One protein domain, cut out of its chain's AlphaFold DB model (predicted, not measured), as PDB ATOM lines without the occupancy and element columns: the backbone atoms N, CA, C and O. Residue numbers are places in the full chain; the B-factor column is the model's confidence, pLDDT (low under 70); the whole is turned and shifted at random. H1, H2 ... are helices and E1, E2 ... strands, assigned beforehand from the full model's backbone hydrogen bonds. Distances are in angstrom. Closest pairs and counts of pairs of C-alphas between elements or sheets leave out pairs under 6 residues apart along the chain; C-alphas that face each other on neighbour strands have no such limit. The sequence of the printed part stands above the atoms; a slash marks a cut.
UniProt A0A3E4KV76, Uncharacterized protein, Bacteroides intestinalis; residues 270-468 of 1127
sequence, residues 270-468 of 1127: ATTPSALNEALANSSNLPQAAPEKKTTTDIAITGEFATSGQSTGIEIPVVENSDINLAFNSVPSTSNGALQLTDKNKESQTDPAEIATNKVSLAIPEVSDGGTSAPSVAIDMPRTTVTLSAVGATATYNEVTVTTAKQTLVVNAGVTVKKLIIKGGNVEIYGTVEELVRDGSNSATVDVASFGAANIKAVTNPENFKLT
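What this domain is: This is residues 270 to 468 of the 1127 residues of an uncharacterized protein of Bacteroides intestinalis (UniProt A0A3E4KV76). The chain is wound in stacked turns, a solenoid whose strands form two parallel sheets face to face, a twisted sandwich, and H1 caps the end where E1 and E2 lie. Successive strands fall by turns in one sheet and the other, and E14 and E15 lie at the far end of the stack from H1. The printed part has 199 residues, with one named helix, H1, followed by fifteen named strands, E1 to E15. One sheet runs E1 E3 E5 E7 E9 E11 E13 E15, the other E2 E4 E6 E8 E10 E12 E14, and the class is mostly strand. The whole is compact, with a radius of gyration of the C-alphas of 15.9 A and spans of 46 by 43 by 32 A.

Where its parts are: H1 is residues 273 to 280, beginning at C-alpha 273 (50.516, -38.164, -9.015). E1 is residues 295 to 301, E2 313 to 316, E3 322 to 328 and E4 339 to 343. E5, residues 358 to 365, measures 23.6 A. E6 is residues 377 to 381, and E7, 384 to 391, measures 21.0 A. E8, residues 395 to 404, measures 20.6 A and bends by 88 degrees at residue 398. E9 is residues 409 to 411. E10, residues 415 to 424, measures 20.5 A and bends by 87 degrees at residue 418. E11 is residues 427 to 429, E12 432 to 438, E13 446 to 451 and E14 455 to 460. E15, residues 465 to 468, ends at C-alpha 468 (21.074, -27.955, 9.383).

How they stand to each other: The two twisted sheets make a sandwich, two sheets face to face, with 71 pairs of C-alphas within 10 A. In the first sheet, E1 is an edge strand, parallel to E3, with N 299 and O 325 at 2.8 A, within hydrogen-bond range. E5 and E7 are parallel, with N 387 and O 360 at 2.8 A. The other edge strand, E15, is parallel to E13, with N 468 and O 448 at 2.8 A. In the second sheet, edge strand E2 is parallel to E4, with N 314 and O 340 at 2.8 A. E8 and E10 are parallel, with N 400 and O 419 at 2.8 A. Between the sheets, the closest C-alphas of E7 and E8 are those of Thr 384 and Thr 404, 5.7 A apart. H1 is on the second sheet at a height over the sheet of 6.2 A, over none of its strands; its closest C-alpha pair with E2 is Pro 273 and Ile 314, 5.3 A. Every O i to N i+4 pair of H1 is within hydrogen-bond range.

The domain as a whole: The two C-alphas farthest apart are those of Ser 284 and Glu 463, 47.0 A. The printed part has no cut. The links H1 to E1, E1 to E2, E4 to E5 and E5 to E6 are long. The mean pLDDT of the printed part is 91.7, and residues 369 to 371 are under 70.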
ATOM      1  N   ALA A 270      47.948 -39.469 -17.527       91.56
ATOM      2  CA  ALA A 270      48.786 -39.653 -16.345       91.56
ATOM      3  C   ALA A 270      48.387 -40.931 -15.600       91.56
ATOM      4  O   ALA A 270      47.204 -41.223 -15.453       91.56
ATOM      5  N   THR A 271      49.380 -41.669 -15.100       92.19
ATOM      6  CA  THR A 271      49.193 -42.907 -14.315       92.19
ATOM      7  C   THR A 271      49.637 -42.766 -12.856       92.19
ATOM      8  O   THR A 271      49.365 -43.640 -12.037       92.19
ATOM      9  N   THR A 272      50.309 -41.663 -12.501       92.75
ATOM     10  CA  THR A 272      50.806 -41.382 -11.142       92.75
ATOM     11  C   THR A 272      50.610 -39.907 -10.765       92.75
ATOM     12  O   THR A 272      50.540 -39.059 -11.662       92.75
ATOM     13  N   PRO A 273      50.595 -39.559  -9.460       93.38
ATOM     14  CA  PRO A 273      50.516 -38.164  -9.015       93.38
ATOM     15  C   PRO A 273      51.621 -37.262  -9.572       93.38
ATOM     16  O   PRO A 273      51.333 -36.146  -9.989       93.38
ATOM     17  N   SER A 274      52.863 -37.748  -9.675       91.88
ATOM     18  CA  SER A 274      53.971 -36.958 -10.232       91.88
ATOM     19  C   SER A 274      53.759 -36.609 -11.709       91.88
ATOM     20  O   SER A 274      53.927 -35.452 -12.084       91.88
ATOM     21  N   ALA A 275      53.317 -37.573 -12.525       92.44
ATOM     22  CA  ALA A 275      53.012 -37.331 -13.938       92.44
ATOM     23  C   ALA A 275      51.860 -36.325 -14.111       92.44
ATOM     24  O   ALA A 275      51.895 -35.471 -14.997       92.44
ATOM     25  N   LEU A 276      50.855 -36.381 -13.231       93.88
ATOM     26  CA  LEU A 276      49.776 -35.397 -13.230       93.88
ATOM     27  C   LEU A 276      50.277 -34.009 -12.807       93.88
ATOM     28  O   LEU A 276      49.938 -33.030 -13.462       93.88
ATOM     29  N   ASN A 277      51.127 -33.904 -11.782       94.06
ATOM     30  CA  ASN A 277      51.697 -32.622 -11.349       94.06
ATOM     31  C   ASN A 277      52.509 -31.934 -12.456       94.06
ATOM     32  O   ASN A 277      52.396 -30.720 -12.624       94.06
ATOM     33  N   GLU A 278      53.280 -32.691 -13.244       91.94
ATOM     34  CA  GLU A 278      53.987 -32.157 -14.416       91.94
ATOM     35  C   GLU A 278      53.011 -31.559 -15.441       91.94
ATOM     36  O   GLU A 278      53.226 -30.452 -15.944       91.94
ATOM     37  N   ALA A 279      51.890 -32.239 -15.696       92.00
ATOM     38  CA  ALA A 279      50.853 -31.743 -16.594       92.00
ATOM     39  C   ALA A 279      50.103 -30.521 -16.035       92.00
ATOM     40  O   ALA A 279      49.794 -29.605 -16.802       92.00
ATOM     41  N   LEU A 280      49.834 -30.477 -14.723       91.62
ATOM     42  CA  LEU A 280      49.174 -29.353 -14.040       91.62
ATOM     43  C   LEU A 280      50.076 -28.115 -13.919       91.62
ATOM     44  O   LEU A 280      49.573 -26.995 -13.826       91.62
ATOM     45  N   ALA A 281      51.400 -28.290 -13.936       91.31
ATOM     46  CA  ALA A 281      52.365 -27.191 -13.955       91.31
ATOM     47  C   ALA A 281      52.472 -26.506 -15.331       91.31
ATOM     48  O   ALA A 281      52.998 -25.394 -15.433       91.31
ATOM     49  N   ASN A 282      51.971 -27.138 -16.398       89.81
ATOM     50  CA  ASN A 282      51.966 -26.548 -17.730       89.81
ATOM     51  C   ASN A 282      50.883 -25.462 -17.840       89.81
ATOM     52  O   ASN A 282      49.688 -25.753 -17.857       89.81
ATOM     53  N   SER A 283      51.311 -24.208 -18.005       86.44
ATOM     54  CA  SER A 283      50.418 -23.047 -18.178       86.44
ATOM     55  C   SER A 283      49.443 -23.138 -19.364       86.44
ATOM     56  O   SER A 283      48.448 -22.418 -19.387       86.44
ATOM     57  N   SER A 284      49.688 -24.032 -20.329       84.25
ATOM     58  CA  SER A 284      48.762 -24.306 -21.442       84.25
ATOM     59  C   SER A 284      47.542 -25.128 -21.005       84.25
ATOM     60  O   SER A 284      46.468 -25.011 -21.599       84.25
ATOM     61  N   ASN A 285      47.720 -25.957 -19.972       85.06
ATOM     62  CA  ASN A 285      46.688 -26.827 -19.418       85.06
ATOM     63  C   ASN A 285      45.901 -26.120 -18.319       85.06
ATOM     64  O   ASN A 285      44.685 -26.249 -18.278       85.06
ATOM     65  N   LEU A 286      46.581 -25.376 -17.443       88.81
ATOM     66  CA  LEU A 286      45.958 -24.752 -16.280       88.81
ATOM     67  C   LEU A 286      46.588 -23.380 -15.965       88.81
ATOM     68  O   LEU A 286      47.822 -23.287 -15.916       88.81
ATOM     69  N   PRO A 287      45.789 -22.323 -15.701       88.69
ATOM     70  CA  PRO A 287      46.313 -21.022 -15.293       88.69
ATOM     71  C   PRO A 287      47.193 -21.120 -14.040       88.69
ATOM     72  O   PRO A 287      46.788 -21.675 -13.023       88.69
ATOM     73  N   GLN A 288      48.400 -20.551 -14.107       89.94
ATOM     74  CA  GLN A 288      49.324 -20.472 -12.961       89.94
ATOM     75  C   GLN A 288      49.252 -19.116 -12.232       89.94
ATOM     76  O   GLN A 288      49.877 -18.934 -11.191       89.94
ATOM     77  N   ALA A 289      48.501 -18.162 -12.782       91.00
ATOM     78  CA  ALA A 289      48.207 -16.850 -12.212       91.00
ATOM     79  C   ALA A 289      46.724 -16.529 -12.449       91.00
ATOM     80  O   ALA A 289      46.102 -17.133 -13.326       91.00
ATOM     81  N   ALA A 290      46.167 -15.589 -11.680       91.75
ATOM     82  CA  ALA A 290      44.754 -15.230 -11.768       91.75
ATOM     83  C   ALA A 290      44.398 -14.703 -13.177       91.75
ATOM     84  O   ALA A 290      44.958 -13.688 -13.602       91.75
ATOM     85  N   PRO A 291      43.492 -15.365 -13.921       90.06
ATOM     86  CA  PRO A 291      43.037 -14.864 -15.211       90.06
ATOM     87  C   PRO A 291      42.142 -13.623 -15.039       90.06
ATOM     88  O   PRO A 291      41.428 -13.486 -14.045       90.06
ATOM     89  N   GLU A 292      42.127 -12.738 -16.045       88.94
ATOM     90  CA  GLU A 292      41.275 -11.532 -16.047       88.94
ATOM     91  C   GLU A 292      39.775 -11.862 -16.016       88.94
ATOM     92  O   GLU A 292      38.976 -11.126 -15.440       88.94
ATOM     93  N   LYS A 293      39.382 -12.971 -16.653       85.06
ATOM     94  CA  LYS A 293      38.010 -13.485 -16.649       85.06
ATOM     95  C   LYS A 293      37.970 -14.809 -15.912       85.06
ATOM     96  O   LYS A 293      38.820 -15.675 -16.134       85.06
ATOM     97  N   LYS A 294      36.929 -14.987 -15.096       85.94
ATOM     98  CA  LYS A 294      36.671 -16.250 -14.413       85.94
ATOM     99  C   LYS A 294      36.636 -17.396 -15.422       85.94
ATOM    100  O   LYS A 294      35.830 -17.383 -16.351       85.94
ATOM    101  N   THR A 295      37.513 -18.368 -15.211       85.69
ATOM    102  CA  THR A 295      37.694 -19.533 -16.074       85.69
ATOM    103  C   THR A 295      37.486 -20.792 -15.242       85.69
ATOM    104  O   THR A 295      37.908 -20.858 -14.086       85.69
ATOM    105  N   THR A 296      36.813 -21.788 -15.811       88.88
ATOM    106  CA  THR A 296      36.736 -23.132 -15.234       88.88
ATOM    107  C   THR A 296      37.453 -24.091 -16.170       88.88
ATOM    108  O   THR A 296      37.125 -24.158 -17.352       88.88
ATOM    109  N   THR A 297      38.454 -24.792 -15.645       89.38
ATOM    110  CA  THR A 297      39.242 -25.768 -16.406       89.38
ATOM    111  C   THR A 297      38.824 -27.170 -15.998       89.38
ATOM    112  O   THR A 297      38.932 -27.530 -14.828       89.38
ATOM    113  N   ASP A 298      38.372 -27.964 -16.956       87.81
ATOM    114  CA  ASP A 298      37.998 -29.355 -16.775       87.81
ATOM    115  C   ASP A 298      39.117 -30.261 -17.292       87.81
ATOM    116  O   ASP A 298      39.489 -30.206 -18.462       87.81
ATOM    117  N   ILE A 299      39.672 -31.088 -16.412       90.00
ATOM    118  CA  ILE A 299      40.832 -31.932 -16.679       90.00
ATOM    119  C   ILE A 299      40.404 -33.399 -16.618       90.00
ATOM    120  O   ILE A 299      40.133 -33.927 -15.538       90.00
ATOM    121  N   ALA A 300      40.384 -34.056 -17.778       89.31
ATOM    122  CA  ALA A 300      40.143 -35.488 -17.918       89.31
ATOM    123  C   ALA A 300      41.453 -36.265 -17.748       89.31
ATOM    124  O   ALA A 300      42.400 -36.049 -18.509       89.31
ATOM    125  N   ILE A 301      41.502 -37.189 -16.794       91.75
ATOM    126  CA  ILE A 301      42.671 -38.017 -16.490       91.75
ATOM    127  C   ILE A 301      42.419 -39.411 -17.060       91.75
ATOM    128  O   ILE A 301      41.583 -40.160 -16.550       91.75
ATOM    129  N   THR A 302      43.121 -39.751 -18.143       86.12
ATOM    130  CA  THR A 302      42.770 -40.909 -18.984       86.12
ATOM    131  C   THR A 302      43.587 -42.174 -18.719       86.12
ATOM    132  O   THR A 302      43.238 -43.222 -19.251       86.12
ATOM    133  N   GLY A 303      44.674 -42.093 -17.946       84.50
ATOM    134  CA  GLY A 303      45.503 -43.255 -17.609       84.50
ATOM    135  C   GLY A 303      44.956 -44.048 -16.418       84.50
ATOM    136  O   GLY A 303      44.278 -43.484 -15.560       84.50
ATOM    137  N   GLU A 304      45.296 -45.341 -16.335       87.88
ATOM    138  CA  GLU A 304      45.053 -46.151 -15.132       87.88
ATOM    139  C   GLU A 304      45.864 -45.581 -13.963       87.88
ATOM    140  O   GLU A 304      47.075 -45.784 -13.844       87.88
ATOM    141  N   PHE A 305      45.197 -44.791 -13.129       92.00
ATOM    142  CA  PHE A 305      45.858 -43.989 -12.115       92.00
ATOM    143  C   PHE A 305      46.043 -44.765 -10.809       92.00
ATOM    144  O   PHE A 305      45.088 -45.316 -10.260       92.00
ATOM    145  N   ALA A 306      47.258 -44.758 -10.260       91.00
ATOM    146  CA  ALA A 306      47.557 -45.396  -8.983       91.00
ATOM    147  C   ALA A 306      48.473 -44.532  -8.108       91.00
ATOM    148  O   ALA A 306      49.419 -43.901  -8.591       91.00
ATOM    149  N   THR A 307      48.233 -44.539  -6.794       88.75
ATOM    150  CA  THR A 307      49.208 -44.005  -5.835       88.75
ATOM    151  C   THR A 307      50.435 -44.917  -5.788       88.75
ATOM    152  O   THR A 307      50.339 -46.141  -5.917       88.75
ATOM    153  N   SER A 308      51.620 -44.329  -5.622       81.12
ATOM    154  CA  SER A 308      52.886 -45.066  -5.593       81.12
ATOM    155  C   SER A 308      53.624 -44.800  -4.286       81.12
ATOM    156  O   SER A 308      53.456 -43.742  -3.684       81.12
ATOM    157  N   GLY A 309      54.506 -45.712  -3.874       73.38
ATOM    158  CA  GLY A 309      55.346 -45.491  -2.691       73.38
ATOM    159  C   GLY A 309      56.299 -44.289  -2.804       73.38
ATOM    160  O   GLY A 309      56.847 -43.866  -1.793       73.38
ATOM    161  N   GLN A 310      56.506 -43.742  -4.010       72.81
ATOM    162  CA  GLN A 310      57.355 -42.568  -4.256       72.81
ATOM    163  C   GLN A 310      56.578 -41.244  -4.222       72.81
ATOM    164  O   GLN A 310      57.166 -40.204  -3.943       72.81
ATOM    165  N   SER A 311      55.277 -41.255  -4.533       75.38
ATOM    166  CA  SER A 311      54.446 -40.049  -4.568       75.38
ATOM    167  C   SER A 311      52.963 -40.386  -4.442       75.38
ATOM    168  O   SER A 311      52.437 -41.250  -5.158       75.38
ATOM    169  N   THR A 312      52.297 -39.662  -3.544       80.12
ATOM    170  CA  THR A 312      50.859 -39.754  -3.253       80.12
ATOM    171  C   THR A 312      50.124 -38.423  -3.459       80.12
ATOM    172  O   THR A 312      48.895 -38.406  -3.396       80.12
ATOM    173  N   GLY A 313      50.850 -37.324  -3.704       90.31
ATOM    174  CA  GLY A 313      50.316 -35.961  -3.710       90.31
ATOM    175  C   GLY A 313      50.109 -35.362  -5.093       90.31
ATOM    176  O   GLY A 313      51.026 -35.340  -5.911       90.31
ATOM    177  N   ILE A 314      48.906 -34.839  -5.322       94.44
ATOM    178  CA  ILE A 314      48.531 -33.978  -6.439       94.44
ATOM    179  C   ILE A 314      48.521 -32.531  -5.928       94.44
ATOM    180  O   ILE A 314      47.732 -32.177  -5.047       94.44
ATOM    181  N   GLU A 315      49.404 -31.702  -6.473       93.69
ATOM    182  CA  GLU A 315      49.557 -30.294  -6.109       93.69
ATOM    183  C   GLU A 315      48.682 -29.422  -7.012       93.69
ATOM    184  O   GLU A 315      48.969 -29.232  -8.196       93.69
ATOM    185  N   ILE A 316      47.609 -28.872  -6.447       93.88
ATOM    186  CA  ILE A 316      46.640 -28.053  -7.170       93.88
ATOM    187  C   ILE A 316      46.994 -26.570  -7.013       93.88
ATOM    188  O   ILE A 316      47.044 -26.083  -5.879       93.88
ATOM    189  N   PRO A 317      47.222 -25.827  -8.111       92.50
ATOM    190  CA  PRO A 317      47.343 -24.374  -8.061       92.50
ATOM    191  C   PRO A 317      46.047 -23.726  -7.556       92.50
ATOM    192  O   PRO A 317      44.976 -23.914  -8.138       92.50
ATOM    193  N   VAL A 318      46.144 -22.947  -6.480       93.25
ATOM    194  CA  VAL A 318      45.021 -22.202  -5.895       93.25
ATOM    195  C   VAL A 318      45.217 -20.731  -6.217       93.25
ATOM    196  O   VAL A 318      45.985 -20.026  -5.562       93.25
ATOM    197  N   VAL A 319      44.536 -20.284  -7.271       92.56
ATOM    198  CA  VAL A 319      44.605 -18.909  -7.776       92.56
ATOM    199  C   VAL A 319      43.199 -18.363  -8.003       92.56
ATOM    200  O   VAL A 319      42.291 -19.093  -8.406       92.56
ATOM    201  N   GLU A 320      43.009 -17.074  -7.725       92.31
ATOM    202  CA  GLU A 320      41.724 -16.392  -7.899       92.31
ATOM    203  C   GLU A 320      41.237 -16.500  -9.354       92.31
ATOM    204  O   GLU A 320      42.043 -16.577 -10.281       92.31
ATOM    205  N   ASN A 321      39.918 -16.519  -9.568       90.75
ATOM    206  CA  ASN A 321      39.273 -16.630 -10.886       90.75
ATOM    207  C   ASN A 321      39.572 -17.916 -11.685       90.75
ATOM    208  O   ASN A 321      39.137 -18.014 -12.835       90.75
ATOM    209  N   SER A 322      40.243 -18.910 -11.096       92.31
ATOM    210  CA  SER A 322      40.550 -20.193 -11.740       92.31
ATOM    211  C   SER A 322      39.935 -21.366 -10.976       92.31
ATOM    212  O   SER A 322      40.547 -21.918 -10.058       92.31
ATOM    213  N   ASP A 323      38.730 -21.767 -11.380       92.44
ATOM    214  CA  ASP A 323      38.083 -22.982 -10.874       92.44
ATOM    215  C   ASP A 323      38.584 -24.212 -11.660       92.44
ATOM    216  O   ASP A 323      38.872 -24.120 -12.858       92.44
ATOM    217  N   ILE A 324      38.680 -25.368 -11.003       92.12
ATOM    218  CA  ILE A 324      39.287 -26.585 -11.567       92.12
ATOM    219  C   ILE A 324      38.360 -27.773 -11.331       92.12
ATOM    220  O   ILE A 324      37.935 -28.001 -10.205       92.12
ATOM    221  N   ASN A 325      38.078 -28.574 -12.352       90.94
ATOM    222  CA  ASN A 325      37.391 -29.853 -12.190       90.94
ATOM    223  C   ASN A 325      38.332 -30.968 -12.652       90.94
ATOM    224  O   ASN A 325      38.793 -30.958 -13.785       90.94
ATOM    225  N   LEU A 326      38.626 -31.921 -11.776       92.50
ATOM    226  CA  LEU A 326      39.432 -33.102 -12.069       92.50
ATOM    227  C   LEU A 326      38.499 -34.298 -12.228       92.50
ATOM    228  O   LEU A 326      37.751 -34.605 -11.300       92.50
ATOM    229  N   ALA A 327      38.555 -34.980 -13.367       91.50
ATOM    230  CA  ALA A 327      37.757 -36.168 -13.646       91.50
ATOM    231  C   ALA A 327      38.670 -37.352 -13.970       91.50
ATOM    232  O   ALA A 327      39.438 -37.306 -14.927       91.50
ATOM    233  N   PHE A 328      38.590 -38.415 -13.173       91.81
ATOM    234  CA  PHE A 328      39.286 -39.667 -13.449       91.81
ATOM    235  C   PHE A 328      38.423 -40.561 -14.340       91.81
ATOM    236  O   PHE A 328      37.279 -40.849 -14.001       91.81
ATOM    237  N   ASN A 329      38.967 -41.046 -15.456       88.06
ATOM    238  CA  ASN A 329      38.229 -41.937 -16.360       88.06
ATOM    239  C   ASN A 329      38.175 -43.386 -15.856       88.06
ATOM    240  O   ASN A 329      37.296 -44.145 -16.251       88.06
ATOM    241  N   SER A 330      39.092 -43.758 -14.963       88.44
ATOM    242  CA  SER A 330      39.121 -45.039 -14.253       88.44
ATOM    243  C   SER A 330      39.219 -44.798 -12.750       88.44
ATOM    244  O   SER A 330      39.849 -43.828 -12.331       88.44
ATOM    245  N   VAL A 331      38.652 -45.685 -11.928       91.62
ATOM    246  CA  VAL A 331      38.740 -45.571 -10.462       91.62
ATOM    247  C   VAL A 331      40.217 -45.584 -10.033       91.62
ATOM    248  O   VAL A 331      40.910 -46.562 -10.319       91.62
ATOM    249  N   PRO A 332      40.724 -44.534  -9.357       92.62
ATOM    250  CA  PRO A 332      42.125 -44.487  -8.962       92.62
ATOM    251  C   PRO A 332      42.424 -45.527  -7.875       92.62
ATOM    252  O   PRO A 332      41.702 -45.638  -6.884       92.62
ATOM    253  N   SER A 333      43.520 -46.271  -8.028       91.50
ATOM    254  CA  SER A 333      43.966 -47.243  -7.025       91.50
ATOM    255  C   SER A 333      44.718 -46.550  -5.886       91.50
ATOM    256  O   SER A 333      45.726 -45.879  -6.113       91.50
ATOM    257  N   THR A 334      44.249 -46.731  -4.647       91.94
ATOM    258  CA  THR A 334      44.838 -46.129  -3.432       91.94
ATOM    259  C   THR A 334      45.438 -47.170  -2.483       91.94
ATOM    260  O   THR A 334      45.466 -46.976  -1.267       91.94
ATOM    261  N   SER A 335      45.901 -48.306  -3.015       87.25
ATOM    262  CA  SER A 335      46.490 -49.398  -2.221       87.25
ATOM    263  C   SER A 335      47.799 -49.006  -1.522       87.25
ATOM    264  O   SER A 335      48.100 -49.535  -0.456       87.25
ATOM    265  N   ASN A 336      48.544 -48.043  -2.076       86.75
ATOM    266  CA  ASN A 336      49.794 -47.523  -1.511       86.75
ATOM    267  C   ASN A 336      49.594 -46.262  -0.647       86.75
ATOM    268  O   ASN A 336      50.554 -45.544  -0.369       86.75
ATOM    269  N   GLY A 337      48.357 -45.971  -0.235       90.69
ATOM    270  CA  GLY A 337      47.994 -44.794   0.555       90.69
ATOM    271  C   GLY A 337      46.929 -43.932  -0.123       90.69
ATOM    272  O   GLY A 337      46.694 -44.049  -1.330       90.69
ATOM    273  N   ALA A 338      46.288 -43.071   0.672       93.38
ATOM    274  CA  ALA A 338      45.236 -42.170   0.208       93.38
ATOM    275  C   ALA A 338      45.751 -41.193  -0.861       93.38
ATOM    276  O   ALA A 338      46.876 -40.695  -0.772       93.38
ATOM    277  N   LEU A 339      44.903 -40.899  -1.846       95.38
ATOM    278  CA  LEU A 339      45.155 -39.886  -2.864       95.38
ATOM    279  C   LEU A 339      45.152 -38.503  -2.209       95.38
ATOM    280  O   LEU A 339      44.116 -38.080  -1.698       95.38
ATOM    281  N   GLN A 340      46.288 -37.805  -2.196       95.19
ATOM    282  CA  GLN A 340      46.382 -36.508  -1.528       95.19
ATOM    283  C   GLN A 340      46.156 -35.373  -2.528       95.19
ATOM    284  O   GLN A 340      46.884 -35.276  -3.509       95.19
ATOM    285  N   LEU A 341      45.179 -34.502  -2.288       95.62
ATOM    286  CA  LEU A 341      45.001 -33.239  -3.010       95.62
ATOM    287  C   LEU A 341      45.481 -32.110  -2.101       95.62
ATOM    288  O   LEU A 341      44.931 -31.925  -1.017       95.62
ATOM    289  N   THR A 342      46.503 -31.375  -2.532       94.25
ATOM    290  CA  THR A 342      47.139 -30.341  -1.708       94.25
ATOM    291  C   THR A 342      47.170 -29.003  -2.421       94.25
ATOM    292  O   THR A 342      47.481 -28.935  -3.610       94.25
ATOM    293  N   ASP A 343      46.898 -27.931  -1.681       94.19
ATOM    294  CA  ASP A 343      47.033 -26.569  -2.187       94.19
ATOM    295  C   ASP A 343      48.525 -26.265  -2.376       94.19
ATOM    296  O   ASP A 343      49.283 -26.126  -1.412       94.19
ATOM    297  N   LYS A 344      48.941 -26.169  -3.644       92.00
ATOM    298  CA  LYS A 344      50.326 -25.894  -4.056       92.00
ATOM    299  C   LYS A 344      50.829 -24.555  -3.520       92.00
ATOM    300  O   LYS A 344      52.021 -24.368  -3.293       92.00
ATOM    301  N   ASN A 345      49.917 -23.606  -3.346       89.38
ATOM    302  CA  ASN A 345      50.197 -22.227  -2.993       89.38
ATOM    303  C   ASN A 345      49.917 -21.939  -1.505       89.38
ATOM    304  O   ASN A 345      49.932 -20.765  -1.133       89.38
ATOM    305  N   LYS A 346      49.613 -22.950  -0.670       86.06
ATOM    306  CA  LYS A 346      49.175 -22.751   0.728       86.06
ATOM    307  C   LYS A 346      50.230 -22.123   1.637       86.06
ATOM    308  O   LYS A 346      49.888 -21.633   2.707       86.06
ATOM    309  N   GLU A 347      51.498 -22.128   1.224       82.31
ATOM    310  CA  GLU A 347      52.636 -21.688   2.038       82.31
ATOM    311  C   GLU A 347      52.571 -22.286   3.461       82.31
ATOM    312  O   GLU A 347      52.581 -23.506   3.611       82.31
ATOM    313  N   SER A 348      52.491 -21.445   4.501       79.56
ATOM    314  CA  SER A 348      52.368 -21.858   5.910       79.56
ATOM    315  C   SER A 348      50.921 -21.879   6.424       79.56
ATOM    316  O   SER A 348      50.706 -22.066   7.620       79.56
ATOM    317  N   GLN A 349      49.923 -21.652   5.566       81.62
ATOM    318  CA  GLN A 349      48.524 -21.628   5.974       81.62
ATOM    319  C   GLN A 349      47.993 -23.051   6.159       81.62
ATOM    320  O   GLN A 349      47.863 -23.815   5.206       81.62
ATOM    321  N   THR A 350      47.653 -23.380   7.402       81.56
ATOM    322  CA  THR A 350      47.016 -24.650   7.786       81.56
ATOM    323  C   THR A 350      45.549 -24.479   8.162       81.56
ATOM    324  O   THR A 350      44.777 -25.430   8.078       81.56
ATOM    325  N   ASP A 351      45.160 -23.268   8.559       88.44
ATOM    326  CA  ASP A 351      43.812 -22.981   9.028       88.44
ATOM    327  C   ASP A 351      42.866 -22.650   7.859       88.44
ATOM    328  O   ASP A 351      43.263 -21.937   6.922       88.44
ATOM    329  N   PRO A 352      41.602 -23.114   7.917       93.88
ATOM    330  CA  PRO A 352      40.562 -22.765   6.954       93.88
ATOM    331  C   PRO A 352      40.422 -21.252   6.750       93.88
ATOM    332  O   PRO A 352      40.112 -20.512   7.685       93.88
ATOM    333  N   ALA A 353      40.584 -20.789   5.513       93.88
ATOM    334  CA  ALA A 353      40.309 -19.411   5.130       93.88
ATOM    335  C   ALA A 353      38.818 -19.087   5.279       93.88
ATOM    336  O   ALA A 353      37.963 -19.920   4.980       93.88
ATOM    337  N   GLU A 354      38.492 -17.851   5.665       93.44
ATOM    338  CA  GLU A 354      37.099 -17.379   5.735       93.44
ATOM    339  C   GLU A 354      36.396 -17.432   4.371       93.44
ATOM    340  O   GLU A 354      35.208 -17.747   4.281       93.44
ATOM    341  N   ILE A 355      37.140 -17.129   3.303       92.19
ATOM    342  CA  ILE A 355      36.644 -17.078   1.929       92.19
ATOM    343  C   ILE A 355      37.495 -17.969   1.036       92.19
ATOM    344  O   ILE A 355      38.723 -17.936   1.106       92.19
ATOM    345  N   ALA A 356      36.832 -18.769   0.201       94.31
ATOM    346  CA  ALA A 356      37.517 -19.595  -0.778       94.31
ATOM    347  C   ALA A 356      38.076 -18.723  -1.914       94.31
ATOM    348  O   ALA A 356      37.369 -17.896  -2.486       94.31
ATOM    349  N   THR A 357      39.343 -18.939  -2.260       93.94
ATOM    350  CA  THR A 357      40.035 -18.303  -3.390       93.94
ATOM    351  C   THR A 357      39.529 -18.849  -4.726       93.94
ATOM    352  O   THR A 357      39.368 -18.102  -5.689       93.94
ATOM    353  N   ASN A 358      39.258 -20.154  -4.785       93.62
ATOM    354  CA  ASN A 358      38.708 -20.831  -5.955       93.62
ATOM    355  C   ASN A 358      37.890 -22.072  -5.565       93.62
ATOM    356  O   ASN A 358      37.741 -22.396  -4.381       93.62
ATOM    357  N   LYS A 359      37.357 -22.766  -6.577       93.94
ATOM    358  CA  LYS A 359      36.675 -24.056  -6.428       93.94
ATOM    359  C   LYS A 359      37.432 -25.175  -7.130       93.94
ATOM    360  O   LYS A 359      37.887 -24.998  -8.258       93.94
ATOM    361  N   VAL A 360      37.498 -26.336  -6.485       94.62
ATOM    362  CA  VAL A 360      38.088 -27.554  -7.050       94.62
ATOM    363  C   VAL A 360      37.095 -28.709  -6.948       94.62
ATOM    364  O   VAL A 360      36.679 -29.063  -5.853       94.62
ATOM    365  N   SER A 361      36.717 -29.323  -8.066       94.12
ATOM    366  CA  SER A 361      35.934 -30.563  -8.082       94.12
ATOM    367  C   SER A 361      36.842 -31.767  -8.314       94.12
ATOM    368  O   SER A 361      37.742 -31.713  -9.146       94.12
ATOM    369  N   LEU A 362      36.572 -32.867  -7.619       95.25
ATOM    370  CA  LEU A 362      37.193 -34.171  -7.808       95.25
ATOM    371  C   LEU A 362      36.094 -35.171  -8.163       95.25
ATOM    372  O   LEU A 362      35.214 -35.412  -7.344       95.25
ATOM    373  N   ALA A 363      36.152 -35.754  -9.355       93.31
ATOM    374  CA  ALA A 363      35.200 -36.738  -9.849       93.31
ATOM    375  C   ALA A 363      35.892 -38.076 -10.130       93.31
ATOM    376  O   ALA A 363      36.951 -38.117 -10.758       93.31
ATOM    377  N   ILE A 364      35.276 -39.169  -9.680       93.38
ATOM    378  CA  ILE A 364      35.694 -40.548  -9.982       93.38
ATOM    379  C   ILE A 364      34.530 -41.305 -10.631       93.38
ATOM    380  O   ILE A 364      33.378 -40.942 -10.382       93.38
ATOM    381  N   PRO A 365      34.786 -42.343 -11.441       89.94
ATOM    382  CA  PRO A 365      33.718 -43.133 -12.030       89.94
ATOM    383  C   PRO A 365      33.111 -44.086 -10.998       89.94
ATOM    384  O   PRO A 365      33.628 -44.257  -9.888       89.94
ATOM    385  N   GLU A 366      32.002 -44.710 -11.378       89.75
ATOM    386  CA  GLU A 366      31.337 -45.719 -10.561       89.75
ATOM    387  C   GLU A 366      32.296 -46.870 -10.207       89.75
ATOM    388  O   GLU A 366      33.045 -47.382 -11.045       89.75
ATOM    389  N   VAL A 367      32.284 -47.275  -8.936       87.44
ATOM    390  CA  VAL A 367      33.099 -48.387  -8.440       87.44
ATOM    391  C   VAL A 367      32.340 -49.680  -8.717       87.44
ATOM    392  O   VAL A 367      31.339 -49.952  -8.061       87.44
ATOM    393  N   SER A 368      32.793 -50.458  -9.700       76.00
ATOM    394  CA  SER A 368      32.145 -51.711 -10.089       76.00
ATOM    395  C   SER A 368      32.402 -52.845  -9.086       76.00
ATOM    396  O   SER A 368      33.488 -52.964  -8.518       76.00
ATOM    397  N   ASP A 369      31.422 -53.743  -8.934       63.66
ATOM    398  CA  ASP A 369      31.460 -54.890  -8.005       63.66
ATOM    399  C   ASP A 369      32.560 -55.936  -8.320       63.66
ATOM    400  O   ASP A 369      32.746 -56.906  -7.585       63.66
ATOM    401  N   GLY A 370      33.320 -55.756  -9.407       59.19
ATOM    402  CA  GLY A 370      34.310 -56.700  -9.943       59.19
ATOM    403  C   GLY A 370      35.668 -56.749  -9.229       59.19
ATOM    404  O   GLY A 370      36.625 -57.251  -9.812       59.19
ATOM    405  N   GLY A 371      35.777 -56.238  -7.996       63.31
ATOM    406  CA  GLY A 371      37.007 -56.279  -7.185       63.31
ATOM    407  C   GLY A 371      37.794 -54.964  -7.092       63.31
ATOM    408  O   GLY A 371      38.824 -54.924  -6.419       63.31
ATOM    409  N   THR A 372      37.314 -53.882  -7.708       76.31
ATOM    410  CA  THR A 372      37.909 -52.543  -7.591       76.31
ATOM    411  C   THR A 372      37.475 -51.895  -6.275       76.31
ATOM    412  O   THR A 372      36.286 -51.740  -6.014       76.31
ATOM    413  N   SER A 373      38.420 -51.512  -5.413       87.75
ATOM    414  CA  SER A 373      38.104 -50.824  -4.154       87.75
ATOM    415  C   SER A 373      37.887 -49.327  -4.371       87.75
ATOM    416  O   SER A 373      38.678 -48.688  -5.061       87.75
ATOM    417  N   ALA A 374      36.884 -48.753  -3.704       93.62
ATOM    418  CA  ALA A 374      36.692 -47.305  -3.647       93.62
ATOM    419  C   ALA A 374      37.956 -46.591  -3.114       93.62
ATOM    420  O   ALA A 374      38.551 -47.067  -2.141       93.62
ATOM    421  N   PRO A 375      38.364 -45.454  -3.703       94.94
ATOM    422  CA  PRO A 375      39.582 -44.760  -3.305       94.94
ATOM    423  C   PRO A 375      39.417 -44.030  -1.970       94.94
ATOM    424  O   PRO A 375      38.361 -43.456  -1.686       94.94
ATOM    425  N   SER A 376      40.486 -44.000  -1.174       96.44
ATOM    426  CA  SER A 376      40.608 -43.077  -0.035       96.44
ATOM    427  C   SER A 376      41.299 -41.783  -0.468       96.44
ATOM    428  O   SER A 376      42.276 -41.822  -1.216       96.44
ATOM    429  N   VAL A 377      40.829 -40.636   0.020       97.19
ATOM    430  CA  VAL A 377      41.293 -39.304  -0.393       97.19
ATOM    431  C   VAL A 377      41.640 -38.462   0.835       97.19
ATOM    432  O   VAL A 377      40.893 -38.422   1.807       97.19
ATOM    433  N   ALA A 378      42.767 -37.760   0.792       96.81
ATOM    434  CA  ALA A 378      43.128 -36.750   1.779       96.81
ATOM    435  C   ALA A 378      43.196 -35.383   1.091       96.81
ATOM    436  O   ALA A 378      43.927 -35.207   0.125       96.81
ATOM    437  N   ILE A 379      42.422 -34.417   1.565       96.81
ATOM    438  CA  ILE A 379      42.295 -33.086   0.976       96.81
ATOM    439  C   ILE A 379      42.867 -32.086   1.974       96.81
ATOM    440  O   ILE A 379      42.358 -31.966   3.086       96.81
ATOM    441  N   ASP A 380      43.904 -31.363   1.574       95.25
ATOM    442  CA  ASP A 380      44.508 -30.282   2.349       95.25
ATOM    443  C   ASP A 380      44.544 -29.003   1.506       95.25
ATOM    444  O   ASP A 380      45.551 -28.644   0.887       95.25
ATOM    445  N   MET A 381      43.375 -28.366   1.427       95.75
ATOM    446  CA  MET A 381      43.075 -27.239   0.547       95.75
ATOM    447  C   MET A 381      42.423 -26.088   1.344       95.75
ATOM    448  O   MET A 381      41.287 -25.699   1.056       95.75
ATOM    449  N   PRO A 382      43.096 -25.520   2.366       95.19
ATOM    450  CA  PRO A 382      42.486 -24.614   3.351       95.19
ATOM    451  C   PRO A 382      41.935 -23.302   2.772       95.19
ATOM    452  O   PRO A 382      41.241 -22.572   3.471       95.19
ATOM    453  N   ARG A 383      42.218 -22.979   1.507       94.94
ATOM    454  CA  ARG A 383      41.755 -21.760   0.824       94.94
ATOM    455  C   ARG A 383      40.771 -22.038  -0.309       94.94
ATOM    456  O   ARG A 383      40.478 -21.137  -1.087       94.94
ATOM    457  N   THR A 384      40.245 -23.250  -0.412       95.62
ATOM    458  CA  THR A 384      39.450 -23.684  -1.566       95.62
ATOM    459  C   THR A 384      38.160 -24.363  -1.119       95.62
ATOM    460  O   THR A 384      38.148 -25.118  -0.146       95.62
ATOM    461  N   THR A 385      37.078 -24.117  -1.860       96.50
ATOM    462  CA  THR A 385      35.865 -24.947  -1.821       96.50
ATOM    463  C   THR A 385      36.139 -26.210  -2.618       96.50
ATOM    464  O   THR A 385      36.439 -26.124  -3.811       96.50
ATOM    465  N   VAL A 386      36.016 -27.379  -1.995       96.81
ATOM    466  CA  VAL A 386      36.222 -28.654  -2.693       96.81
ATOM    467  C   VAL A 386      34.887 -29.344  -2.920       96.81
ATOM    468  O   VAL A 386      34.031 -29.329  -2.046       96.81
ATOM    469  N   THR A 387      34.683 -29.946  -4.085       96.19
ATOM    470  CA  THR A 387      33.476 -30.707  -4.412       96.19
ATOM    471  C   THR A 387      33.848 -32.144  -4.750       96.19
ATOM    472  O   THR A 387      34.638 -32.379  -5.658       96.19
ATOM    473  N   LEU A 388      33.274 -33.111  -4.041       97.00
ATOM    474  CA  LEU A 388      33.319 -34.520  -4.425       97.00
ATOM    475  C   LEU A 388      32.178 -34.793  -5.400       97.00
ATOM    476  O   LEU A 388      31.030 -34.443  -5.119       97.00
ATOM    477  N   SER A 389      32.501 -35.418  -6.525       92.94
ATOM    478  CA  SER A 389      31.610 -35.610  -7.668       92.94
ATOM    479  C   SER A 389      31.722 -37.027  -8.231       92.94
ATOM    480  O   SER A 389      32.629 -37.784  -7.893       92.94
ATOM    481  N   ALA A 390      30.803 -37.381  -9.121       89.81
ATOM    482  CA  ALA A 390      30.885 -38.592  -9.923       89.81
ATOM    483  C   ALA A 390      31.271 -38.260 -11.365       89.81
ATOM    484  O   ALA A 390      30.929 -37.190 -11.867       89.81
ATOM    485  N   VAL A 391      31.964 -39.185 -12.020       85.06
ATOM    486  CA  VAL A 391      31.983 -39.304 -13.478       85.06
ATOM    487  C   VAL A 391      30.819 -40.226 -13.834       85.06
ATOM    488  O   VAL A 391      30.811 -41.390 -13.438       85.06
ATOM    489  N   GLY A 392      29.802 -39.703 -14.517       76.88
ATOM    490  CA  GLY A 392      28.500 -40.356 -14.634       76.88
ATOM    491  C   GLY A 392      27.553 -40.017 -13.476       76.88
ATOM    492  O   GLY A 392      27.550 -38.907 -12.943       76.88
ATOM    493  N   ALA A 393      26.698 -40.978 -13.113       75.44
ATOM    494  CA  ALA A 393      25.602 -40.759 -12.165       75.44
ATOM    495  C   ALA A 393      25.984 -40.999 -10.694       75.44
ATOM    496  O   ALA A 393      25.400 -40.379  -9.805       75.44
ATOM    497  N   THR A 394      26.923 -41.910 -10.431       87.62
ATOM    498  CA  THR A 394      27.240 -42.402  -9.085       87.62
ATOM    499  C   THR A 394      28.746 -42.514  -8.877       87.62
ATOM    500  O   THR A 394      29.503 -42.831  -9.792       87.62
ATOM    501  N   ALA A 395      29.195 -42.258  -7.649       93.06
ATOM    502  CA  ALA A 395      30.581 -42.467  -7.238       93.06
ATOM    503  C   ALA A 395      30.649 -42.868  -5.769       93.06
ATOM    504  O   ALA A 395      29.838 -42.420  -4.959       93.06
ATOM    505  N   THR A 396      31.640 -43.686  -5.416       96.69
ATOM    506  CA  THR A 396      31.880 -44.085  -4.025       96.69
ATOM    507  C   THR A 396      33.318 -43.798  -3.628       96.69
ATOM    508  O   THR A 396      34.247 -44.338  -4.222       96.69
ATOM    509  N   TYR A 397      33.488 -43.001  -2.578       97.38
ATOM    510  CA  TYR A 397      34.753 -42.757  -1.895       97.38
ATOM    511  C   TYR A 397      34.792 -43.573  -0.602       97.38
ATOM    512  O   TYR A 397      33.785 -43.686   0.100       97.38
ATOM    513  N   ASN A 398      35.950 -44.148  -0.281       96.56
ATOM    514  CA  ASN A 398      36.122 -44.951   0.924       96.56
ATOM    515  C   ASN A 398      36.276 -44.058   2.168       96.56
ATOM    516  O   ASN A 398      35.285 -43.729   2.814       96.56
ATOM    517  N   GLU A 399      37.494 -43.620   2.489       97.50
ATOM    518  CA  GLU A 399      37.736 -42.640   3.554       97.50
ATOM    519  C   GLU A 399      38.168 -41.307   2.939       97.50
ATOM    520  O   GLU A 399      39.102 -41.273   2.138       97.50
ATOM    521  N   VAL A 400      37.498 -40.218   3.310       98.38
ATOM    522  CA  VAL A 400      37.852 -38.855   2.909       98.38
ATOM    523  C   VAL A 400      38.224 -38.059   4.148       98.38
ATOM    524  O   VAL A 400      37.381 -37.827   5.008       98.38
ATOM    525  N   THR A 401      39.473 -37.616   4.232       97.44
ATOM    526  CA  THR A 401      39.932 -36.690   5.276       97.44
ATOM    527  C   THR A 401      40.118 -35.310   4.669       97.44
ATOM    528  O   THR A 401      40.770 -35.205   3.636       97.44
ATOM    529  N   VAL A 402      39.564 -34.257   5.271       96.69
ATOM    530  CA  VAL A 402      39.482 -32.948   4.606       96.69
ATOM    531  C   VAL A 402      39.805 -31.756   5.508       96.69
ATOM    532  O   VAL A 402      39.272 -31.619   6.609       96.69
ATOM    533  N   THR A 403      40.628 -30.853   4.978       95.56
ATOM    534  CA  THR A 403      40.723 -29.441   5.351       95.56
ATOM    535  C   THR A 403      40.377 -28.607   4.117       95.56
ATOM    536  O   THR A 403      41.037 -28.718   3.083       95.56
ATOM    537  N   THR A 404      39.343 -27.777   4.216       95.69
ATOM    538  CA  THR A 404      38.922 -26.825   3.168       95.69
ATOM    539  C   THR A 404      38.843 -25.411   3.728       95.69
ATOM    540  O   THR A 404      39.036 -25.211   4.929       95.69
ATOM    541  N   ALA A 405      38.557 -24.420   2.883       94.44
ATOM    542  CA  ALA A 405      38.103 -23.125   3.382       94.44
ATOM    543  C   ALA A 405      36.799 -23.278   4.188       94.44
ATOM    544  O   ALA A 405      36.054 -24.245   4.032       94.44
ATOM    545  N   LYS A 406      36.468 -22.285   5.021       90.88
ATOM    546  CA  LYS A 406      35.163 -22.228   5.702       90.88
ATOM    547  C   LYS A 406      33.996 -22.195   4.719       90.88
ATOM    548  O   LYS A 406      32.912 -22.667   5.045       90.88
ATOM    549  N   GLN A 407      34.236 -21.706   3.501       76.25
ATOM    550  CA  GLN A 407      33.396 -21.971   2.333       76.25
ATOM    551  C   GLN A 407      33.627 -23.410   1.839       76.25
ATOM    552  O   GLN A 407      34.263 -23.652   0.820       76.25
ATOM    553  N   THR A 408      33.125 -24.319   2.667       85.62
ATOM    554  CA  THR A 408      32.626 -25.684   2.500       85.62
ATOM    555  C   THR A 408      33.273 -26.696   1.528       85.62
ATOM    556  O   THR A 408      33.503 -26.436   0.350       85.62
ATOM    557  N   LEU A 409      33.416 -27.939   2.011       96.69
ATOM    558  CA  LEU A 409      33.416 -29.174   1.214       96.69
ATOM    559  C   LEU A 409      31.989 -29.544   0.770       96.69
ATOM    560  O   LEU A 409      31.118 -29.753   1.609       96.69
ATOM    561  N   VAL A 410      31.765 -29.761  -0.521       96.31
ATOM    562  CA  VAL A 410      30.478 -30.205  -1.078       96.31
ATOM    563  C   VAL A 410      30.537 -31.691  -1.441       96.31
ATOM    564  O   VAL A 410      31.385 -32.106  -2.228       96.31
ATOM    565  N   VAL A 411      29.611 -32.497  -0.924       97.44
ATOM    566  CA  VAL A 411      29.380 -33.886  -1.353       97.44
ATOM    567  C   VAL A 411      28.176 -33.901  -2.290       97.44
ATOM    568  O   VAL A 411      27.043 -33.796  -1.820       97.44
ATOM    569  N   ASN A 412      28.404 -34.004  -3.603       92.56
ATOM    570  CA  ASN A 412      27.331 -33.916  -4.599       92.56
ATOM    571  C   ASN A 412      26.309 -35.061  -4.508       92.56
ATOM    572  O   ASN A 412      26.583 -36.142  -3.986       92.56
ATOM    573  N   ALA A 413      25.125 -34.829  -5.080       89.06
ATOM    574  CA  ALA A 413      24.132 -35.877  -5.288       89.06
ATOM    575  C   ALA A 413      24.737 -37.043  -6.097       89.06
ATOM    576  O   ALA A 413      25.562 -36.829  -6.985       89.06
ATOM    577  N   GLY A 414      24.353 -38.280  -5.766       89.06
ATOM    578  CA  GLY A 414      24.914 -39.498  -6.374       89.06
ATOM    579  C   GLY A 414      26.281 -39.929  -5.821       89.06
ATOM    580  O   GLY A 414      26.716 -41.053  -6.070       89.06
ATOM    581  N   VAL A 415      26.945 -39.087  -5.022       95.38
ATOM    582  CA  VAL A 415      28.205 -39.439  -4.358       95.38
ATOM    583  C   VAL A 415      27.933 -40.100  -3.011       95.38
ATOM    584  O   VAL A 415      27.153 -39.596  -2.206       95.38
ATOM    585  N   THR A 416      28.619 -41.209  -2.750       97.75
ATOM    586  CA  THR A 416      28.675 -41.869  -1.444       97.75
ATOM    587  C   THR A 416      30.075 -41.734  -0.858       97.75
ATOM    588  O   THR A 416      31.058 -42.072  -1.512       97.75
ATOM    589  N   VAL A 417      30.177 -41.276   0.385       98.56
ATOM    590  CA  VAL A 417      31.419 -41.284   1.168       98.56
ATOM    591  C   VAL A 417      31.220 -42.227   2.346       98.56
ATOM    592  O   VAL A 417      30.366 -41.971   3.194       98.56
ATOM    593  N   LYS A 418      31.987 -43.323   2.418       98.06
ATOM    594  CA  LYS A 418      31.825 -44.287   3.521       98.06
ATOM    595  C   LYS A 418      32.231 -43.673   4.857       98.06
ATOM    596  O   LYS A 418      31.513 -43.803   5.838       98.06
ATOM    597  N   LYS A 419      33.343 -42.941   4.891       98.50
ATOM    598  CA  LYS A 419      33.784 -42.235   6.094       98.50
ATOM    599  C   LYS A 419      34.352 -40.867   5.755       98.50
ATOM    600  O   LYS A 419      35.337 -40.767   5.029       98.50
ATOM    601  N   LEU A 420      33.728 -39.820   6.280       98.56
ATOM    602  CA  LEU A 420      34.118 -38.430   6.078       98.56
ATOM    603  C   LEU A 420      34.679 -37.852   7.382       98.56
ATOM    604  O   LEU A 420      33.955 -37.727   8.368       98.56
ATOM    605  N   ILE A 421      35.960 -37.492   7.378       98.25
ATOM    606  CA  ILE A 421      36.698 -36.962   8.528       98.25
ATOM    607  C   ILE A 421      37.026 -35.484   8.291       98.25
ATOM    608  O   ILE A 421      37.831 -35.144   7.422       98.25
ATOM    609  N   ILE A 422      36.431 -34.597   9.088       97.44
ATOM    610  CA  ILE A 422      36.606 -33.145   8.966       97.44
ATOM    611  C   ILE A 422      37.719 -32.657   9.896       97.44
ATOM    612  O   ILE A 422      37.536 -32.579  11.115       97.44
ATOM    613  N   LYS A 423      38.861 -32.284   9.311       95.62
ATOM    614  CA  LYS A 423      39.978 -31.624  10.006       95.62
ATOM    615  C   LYS A 423      39.822 -30.106  10.056       95.62
ATOM    616  O   LYS A 423      40.268 -29.488  11.016       95.62
ATOM    617  N   GLY A 424      39.160 -29.511   9.064       94.38
ATOM    618  CA  GLY A 424      38.861 -28.081   9.049       94.38
ATOM    619  C   GLY A 424      37.929 -27.674   7.906       94.38
ATOM    620  O   GLY A 424      37.898 -28.317   6.856       94.38
ATOM    621  N   GLY A 425      37.189 -26.587   8.115       94.56
ATOM    622  CA  GLY A 425      36.162 -26.096   7.194       94.56
ATOM    623  C   GLY A 425      34.765 -26.618   7.543       94.56
ATOM    624  O   GLY A 425      34.568 -27.240   8.588       94.56
ATOM    625  N   ASN A 426      33.808 -26.341   6.660       95.81
ATOM    626  CA  ASN A 426      32.395 -26.715   6.794       95.81
ATOM    627  C   ASN A 426      31.992 -27.736   5.717       95.81
ATOM    628  O   ASN A 426      32.790 -28.040   4.824       95.81
ATOM    629  N   VAL A 427      30.774 -28.284   5.787       96.88
ATOM    630  CA  VAL A 427      30.315 -29.336   4.859       96.88
ATOM    631  C   VAL A 427      28.905 -29.059   4.328       96.88
ATOM    632  O   VAL A 427      28.000 -28.722   5.084       96.88
ATOM    633  N   GLU A 428      28.707 -29.266   3.030       96.81
ATOM    634  CA  GLU A 428      27.414 -29.299   2.346       96.81
ATOM    635  C   GLU A 428      27.217 -30.703   1.777       96.81
ATOM    636  O   GLU A 428      28.068 -31.222   1.054       96.81
ATOM    637  N   ILE A 429      26.096 -31.340   2.104       97.50
ATOM    638  CA  ILE A 429      25.819 -32.726   1.732       97.50
ATOM    639  C   ILE A 429      24.544 -32.776   0.896       97.50
ATOM    640  O   ILE A 429      23.466 -32.413   1.357       97.50
ATOM    641  N   TYR A 430      24.689 -33.284  -0.322       94.56
ATOM    642  CA  TYR A 430      23.612 -33.642  -1.245       94.56
ATOM    643  C   TYR A 430      23.539 -35.159  -1.468       94.56
ATOM    644  O   TYR A 430      22.483 -35.698  -1.792       94.56
ATOM    645  N   GLY A 431      24.677 -35.844  -1.328       94.81
ATOM    646  CA  GLY A 431      24.812 -37.290  -1.479       94.81
ATOM    647  C   GLY A 431      24.639 -38.076  -0.177       94.81
ATOM    648  O   GLY A 431      23.920 -37.679   0.741       94.81
ATOM    649  N   THR A 432      25.318 -39.220  -0.098       97.94
ATOM    650  CA  THR A 432      25.314 -40.106   1.073       97.94
ATOM    651  C   THR A 432      26.644 -40.036   1.819       97.94
ATOM    652  O   THR A 432      27.707 -40.166   1.219       97.94
ATOM    653  N   VAL A 433      26.589 -39.896   3.140       98.56
ATOM    654  CA  VAL A 433      27.730 -40.049   4.050       98.56
ATOM    655  C   VAL A 433      27.393 -41.157   5.043       98.56
ATOM    656  O   VAL A 433      26.429 -41.040   5.802       98.56
ATOM    657  N   GLU A 434      28.138 -42.262   5.031       98.25
ATOM    658  CA  GLU A 434      27.832 -43.382   5.934       98.25
ATOM    659  C   GLU A 434      28.299 -43.103   7.367       98.25
ATOM    660  O   GLU A 434      27.547 -43.341   8.308       98.25
ATOM    661  N   GLU A 435      29.483 -42.519   7.536       98.44
ATOM    662  CA  GLU A 435      29.987 -42.052   8.827       98.44
ATOM    663  C   GLU A 435      30.586 -40.647   8.697       98.44
ATOM    664  O   GLU A 435      31.502 -40.419   7.905       98.44
ATOM    665  N   LEU A 436      30.085 -39.703   9.496       98.44
ATOM    666  CA  LEU A 436      30.632 -38.355   9.629       98.44
ATOM    667  C   LEU A 436      31.396 -38.222  10.950       98.44
ATOM    668  O   LEU A 436      30.855 -38.480  12.027       98.44
ATOM    669  N   VAL A 437      32.648 -37.777  10.871       98.25
ATOM    670  CA  VAL A 437      33.564 -37.671  12.010       98.25
ATOM    671  C   VAL A 437      34.252 -36.312  11.990       98.25
ATOM    672  O   VAL A 437      34.701 -35.842  10.947       98.25
ATOM    673  N   ARG A 438      34.372 -35.674  13.155       97.19
ATOM    674  CA  ARG A 438      35.254 -34.519  13.329       97.19
ATOM    675  C   ARG A 438      36.587 -35.025  13.862       97.19
ATOM    676  O   ARG A 438      36.610 -35.754  14.852       97.19
ATOM    677  N   ASP A 439      37.677 -34.653  13.204       96.00
ATOM    678  CA  ASP A 439      39.017 -35.063  13.616       96.00
ATOM    679  C   ASP A 439      39.359 -34.553  15.026       96.00
ATOM    680  O   ASP A 439      38.968 -33.452  15.408       96.00
ATOM    681  N   GLY A 440      40.119 -35.336  15.799       92.38
ATOM    682  CA  GLY A 440      40.486 -34.981  17.174       92.38
ATOM    683  C   GLY A 440      41.413 -33.765  17.291       92.38
ATOM    684  O   GLY A 440      41.477 -33.153  18.355       92.38
ATOM    685  N   SER A 441      42.117 -33.397  16.215       90.88
ATOM    686  CA  SER A 441      42.916 -32.165  16.152       90.88
ATOM    687  C   SER A 441      42.075 -30.911  15.895       90.88
ATOM    688  O   SER A 441      42.542 -29.805  16.159       90.88
ATOM    689  N   ASN A 442      40.830 -31.065  15.432       92.69
ATOM    690  CA  ASN A 442      39.910 -29.959  15.216       92.69
ATOM    691  C   ASN A 442      39.132 -29.672  16.506       92.69
ATOM    692  O   ASN A 442      38.373 -30.513  16.980       92.69
ATOM    693  N   SER A 443      39.302 -28.477  17.069       91.56
ATOM    694  CA  SER A 443      38.586 -28.040  18.272       91.56
ATOM    695  C   SER A 443      37.312 -27.241  17.975       91.56
ATOM    696  O   SER A 443      36.480 -27.099  18.871       91.56
ATOM    697  N   ALA A 444      37.100 -26.790  16.735       91.50
ATOM    698  CA  ALA A 444      35.938 -25.998  16.336       91.50
ATOM    699  C   ALA A 444      34.683 -26.861  16.114       91.50
ATOM    700  O   ALA A 444      34.774 -28.022  15.709       91.50
ATOM    701  N   THR A 445      33.504 -26.284  16.355       94.44
ATOM    702  CA  THR A 445      32.231 -26.858  15.893       94.44
ATOM    703  C   THR A 445      32.178 -26.783  14.369       94.44
ATOM    704  O   THR A 445      32.494 -25.739  13.800       94.44
ATOM    705  N   VAL A 446      31.791 -27.877  13.715       96.44
ATOM    706  CA  VAL A 446      31.687 -27.947  12.249       96.44
ATOM    707  C   VAL A 446      30.246 -27.673  11.828       96.44
ATOM    708  O   VAL A 446      29.333 -28.375  12.273       96.44
ATOM    709  N   ASP A 447      30.040 -26.685  10.956       97.44
ATOM    710  CA  ASP A 447      28.732 -26.452  10.345       97.44
ATOM    711  C   ASP A 447      28.515 -27.453   9.204       97.44
ATOM    712  O   ASP A 447      29.352 -27.601   8.307       97.44
ATOM    713  N   VAL A 448      27.376 -28.146   9.242       97.94
ATOM    714  CA  VAL A 448      26.987 -29.133   8.233       97.94
ATOM    715  C   VAL A 448      25.596 -28.790   7.725       97.94
ATOM    716  O   VAL A 448      24.626 -28.801   8.483       97.94
ATOM    717  N   ALA A 449      25.492 -28.494   6.435       97.31
ATOM    718  CA  ALA A 449      24.229 -28.246   5.757       97.31
ATOM    719  C   ALA A 449      23.885 -29.425   4.841       97.31
ATOM    720  O   ALA A 449      24.752 -29.964   4.157       97.31
ATOM    721  N   SER A 450      22.623 -29.844   4.826       97.31
ATOM    722  CA  SER A 450      22.154 -30.948   3.984       97.31
ATOM    723  C   SER A 450      20.897 -30.582   3.199       97.31
ATOM    724  O   SER A 450      20.058 -29.817   3.678       97.31
ATOM    725  N   PHE A 451      20.771 -31.130   1.990       94.12
ATOM    726  CA  PHE A 451      19.747 -30.726   1.023       94.12
ATOM    727  C   PHE A 451      19.216 -31.917   0.226       94.12
ATOM    728  O   PHE A 451      19.907 -32.923   0.058       94.12
ATOM    729  N   GLY A 452      17.999 -31.784  -0.309       89.00
ATOM    730  CA  GLY A 452      17.409 -32.785  -1.199       89.00
ATOM    731  C   GLY A 452      17.417 -34.184  -0.579       89.00
ATOM    732  O   GLY A 452      17.022 -34.361   0.573       89.00
ATOM    733  N   ALA A 453      17.903 -35.170  -1.333       91.69
ATOM    734  CA  ALA A 453      17.988 -36.570  -0.913       91.69
ATOM    735  C   ALA A 453      19.204 -36.915  -0.029       91.69
ATOM    736  O   ALA A 453      19.548 -38.094   0.093       91.69
ATOM    737  N   ALA A 454      19.859 -35.925   0.586       96.38
ATOM    738  CA  ALA A 454      21.024 -36.156   1.431       96.38
ATOM    739  C   ALA A 454      20.757 -37.189   2.537       96.38
ATOM    740  O   ALA A 454      19.761 -37.114   3.270       96.38
ATOM    741  N   ASN A 455      21.693 -38.125   2.691       97.69
ATOM    742  CA  ASN A 455      21.597 -39.218   3.651       97.69
ATOM    743  C   ASN A 455      22.856 -39.304   4.512       97.69
ATOM    744  O   ASN A 455      23.923 -39.654   4.016       97.69
ATOM    745  N   ILE A 456      22.727 -39.035   5.808       98.44
ATOM    746  CA  ILE A 456      23.810 -39.223   6.776       98.44
ATOM    747  C   ILE A 456      23.427 -40.416   7.649       98.44
ATOM    748  O   ILE A 456      22.436 -40.340   8.375       98.44
ATOM    749  N   LYS A 457      24.156 -41.535   7.572       97.62
ATOM    750  CA  LYS A 457      23.770 -42.755   8.309       97.62
ATOM    751  C   LYS A 457      24.219 -42.713   9.773       97.62
ATOM    752  O   LYS A 457      23.461 -43.116  10.657       97.62
ATOM    753  N   ALA A 458      25.422 -42.210  10.043       97.81
ATOM    754  CA  ALA A 458      25.974 -42.088  11.387       97.81
ATOM    755  C   ALA A 458      26.828 -40.822  11.550       97.81
ATOM    756  O   ALA A 458      27.512 -40.392  10.622       97.81
ATOM    757  N   VAL A 459      26.815 -40.256  12.760       98.06
ATOM    758  CA  VAL A 459      27.667 -39.132  13.163       98.06
ATOM    759  C   VAL A 459      28.356 -39.488  14.477       98.06
ATOM    760  O   VAL A 459      27.692 -39.798  15.469       98.06
ATOM    761  N   THR A 460      29.684 -39.434  14.495       97.06
ATOM    762  CA  THR A 460      30.486 -39.680  15.699       97.06
ATOM    763  C   THR A 460      30.591 -38.391  16.509       97.06
ATOM    764  O   THR A 460      31.084 -37.384  16.005       97.06
ATOM    765  N   ASN A 461      30.156 -38.430  17.774       95.06
ATOM    766  CA  ASN A 461      30.076 -37.274  18.682       95.06
ATOM    767  C   ASN A 461      29.278 -36.089  18.080       95.06
ATOM    768  O   ASN A 461      29.868 -35.039  17.786       95.06
ATOM    769  N   PRO A 462      27.953 -36.252  17.855       95.00
ATOM    770  CA  PRO A 462      27.104 -35.274  17.163       95.00
ATOM    771  C   PRO A 462      27.136 -33.857  17.750       95.00
ATOM    772  O   PRO A 462      26.940 -32.894  17.019       95.00
ATOM    773  N   GLU A 463      27.426 -33.709  19.043       93.62
ATOM    774  CA  GLU A 463      27.558 -32.423  19.737       93.62
ATOM    775  C   GLU A 463      28.690 -31.530  19.200       93.62
ATOM    776  O   GLU A 463      28.707 -30.327  19.456       93.62
ATOM    777  N   ASN A 464      29.626 -32.096  18.432       95.88
ATOM    778  CA  ASN A 464      30.682 -31.341  17.755       95.88
ATOM    779  C   ASN A 464      30.227 -30.705  16.432       95.88
ATOM    780  O   ASN A 464      31.015 -30.007  15.786       95.88
ATOM    781  N   PHE A 465      28.985 -30.951  16.017       97.38
ATOM    782  CA  PHE A 465      28.434 -30.488  14.754       97.38
ATOM    783  C   PHE A 465      27.220 -29.599  14.977       97.38
ATOM    784  O   PHE A 465      26.391 -29.842  15.853       97.38
ATOM    785  N   LYS A 466      27.078 -28.597  14.112       97.31
ATOM    786  CA  LYS A 466      25.833 -27.858  13.945       97.31
ATOM    787  C   LYS A 466      25.189 -28.298  12.636       97.31
ATOM    788  O   LYS A 466      25.550 -27.824  11.559       97.31
ATOM    789  N   LEU A 467      24.260 -29.240  12.740       98.31
ATOM    790  CA  LEU A 467      23.571 -29.824  11.594       98.31
ATOM    791  C   LEU A 467      22.336 -28.993  11.238       98.31
ATOM    792  O   LEU A 467      21.477 -28.720  12.077       98.31
ATOM    793  N   THR A 468      22.239 -28.619   9.968       98.25
ATOM    794  CA  THR A 468      21.074 -27.955   9.383       98.25
ATOM    795  C   THR A 468      20.637 -28.703   8.133       98.25
ATOM    796  O   THR A 468      21.456 -29.293   7.420       98.25
TER     797      THR A 468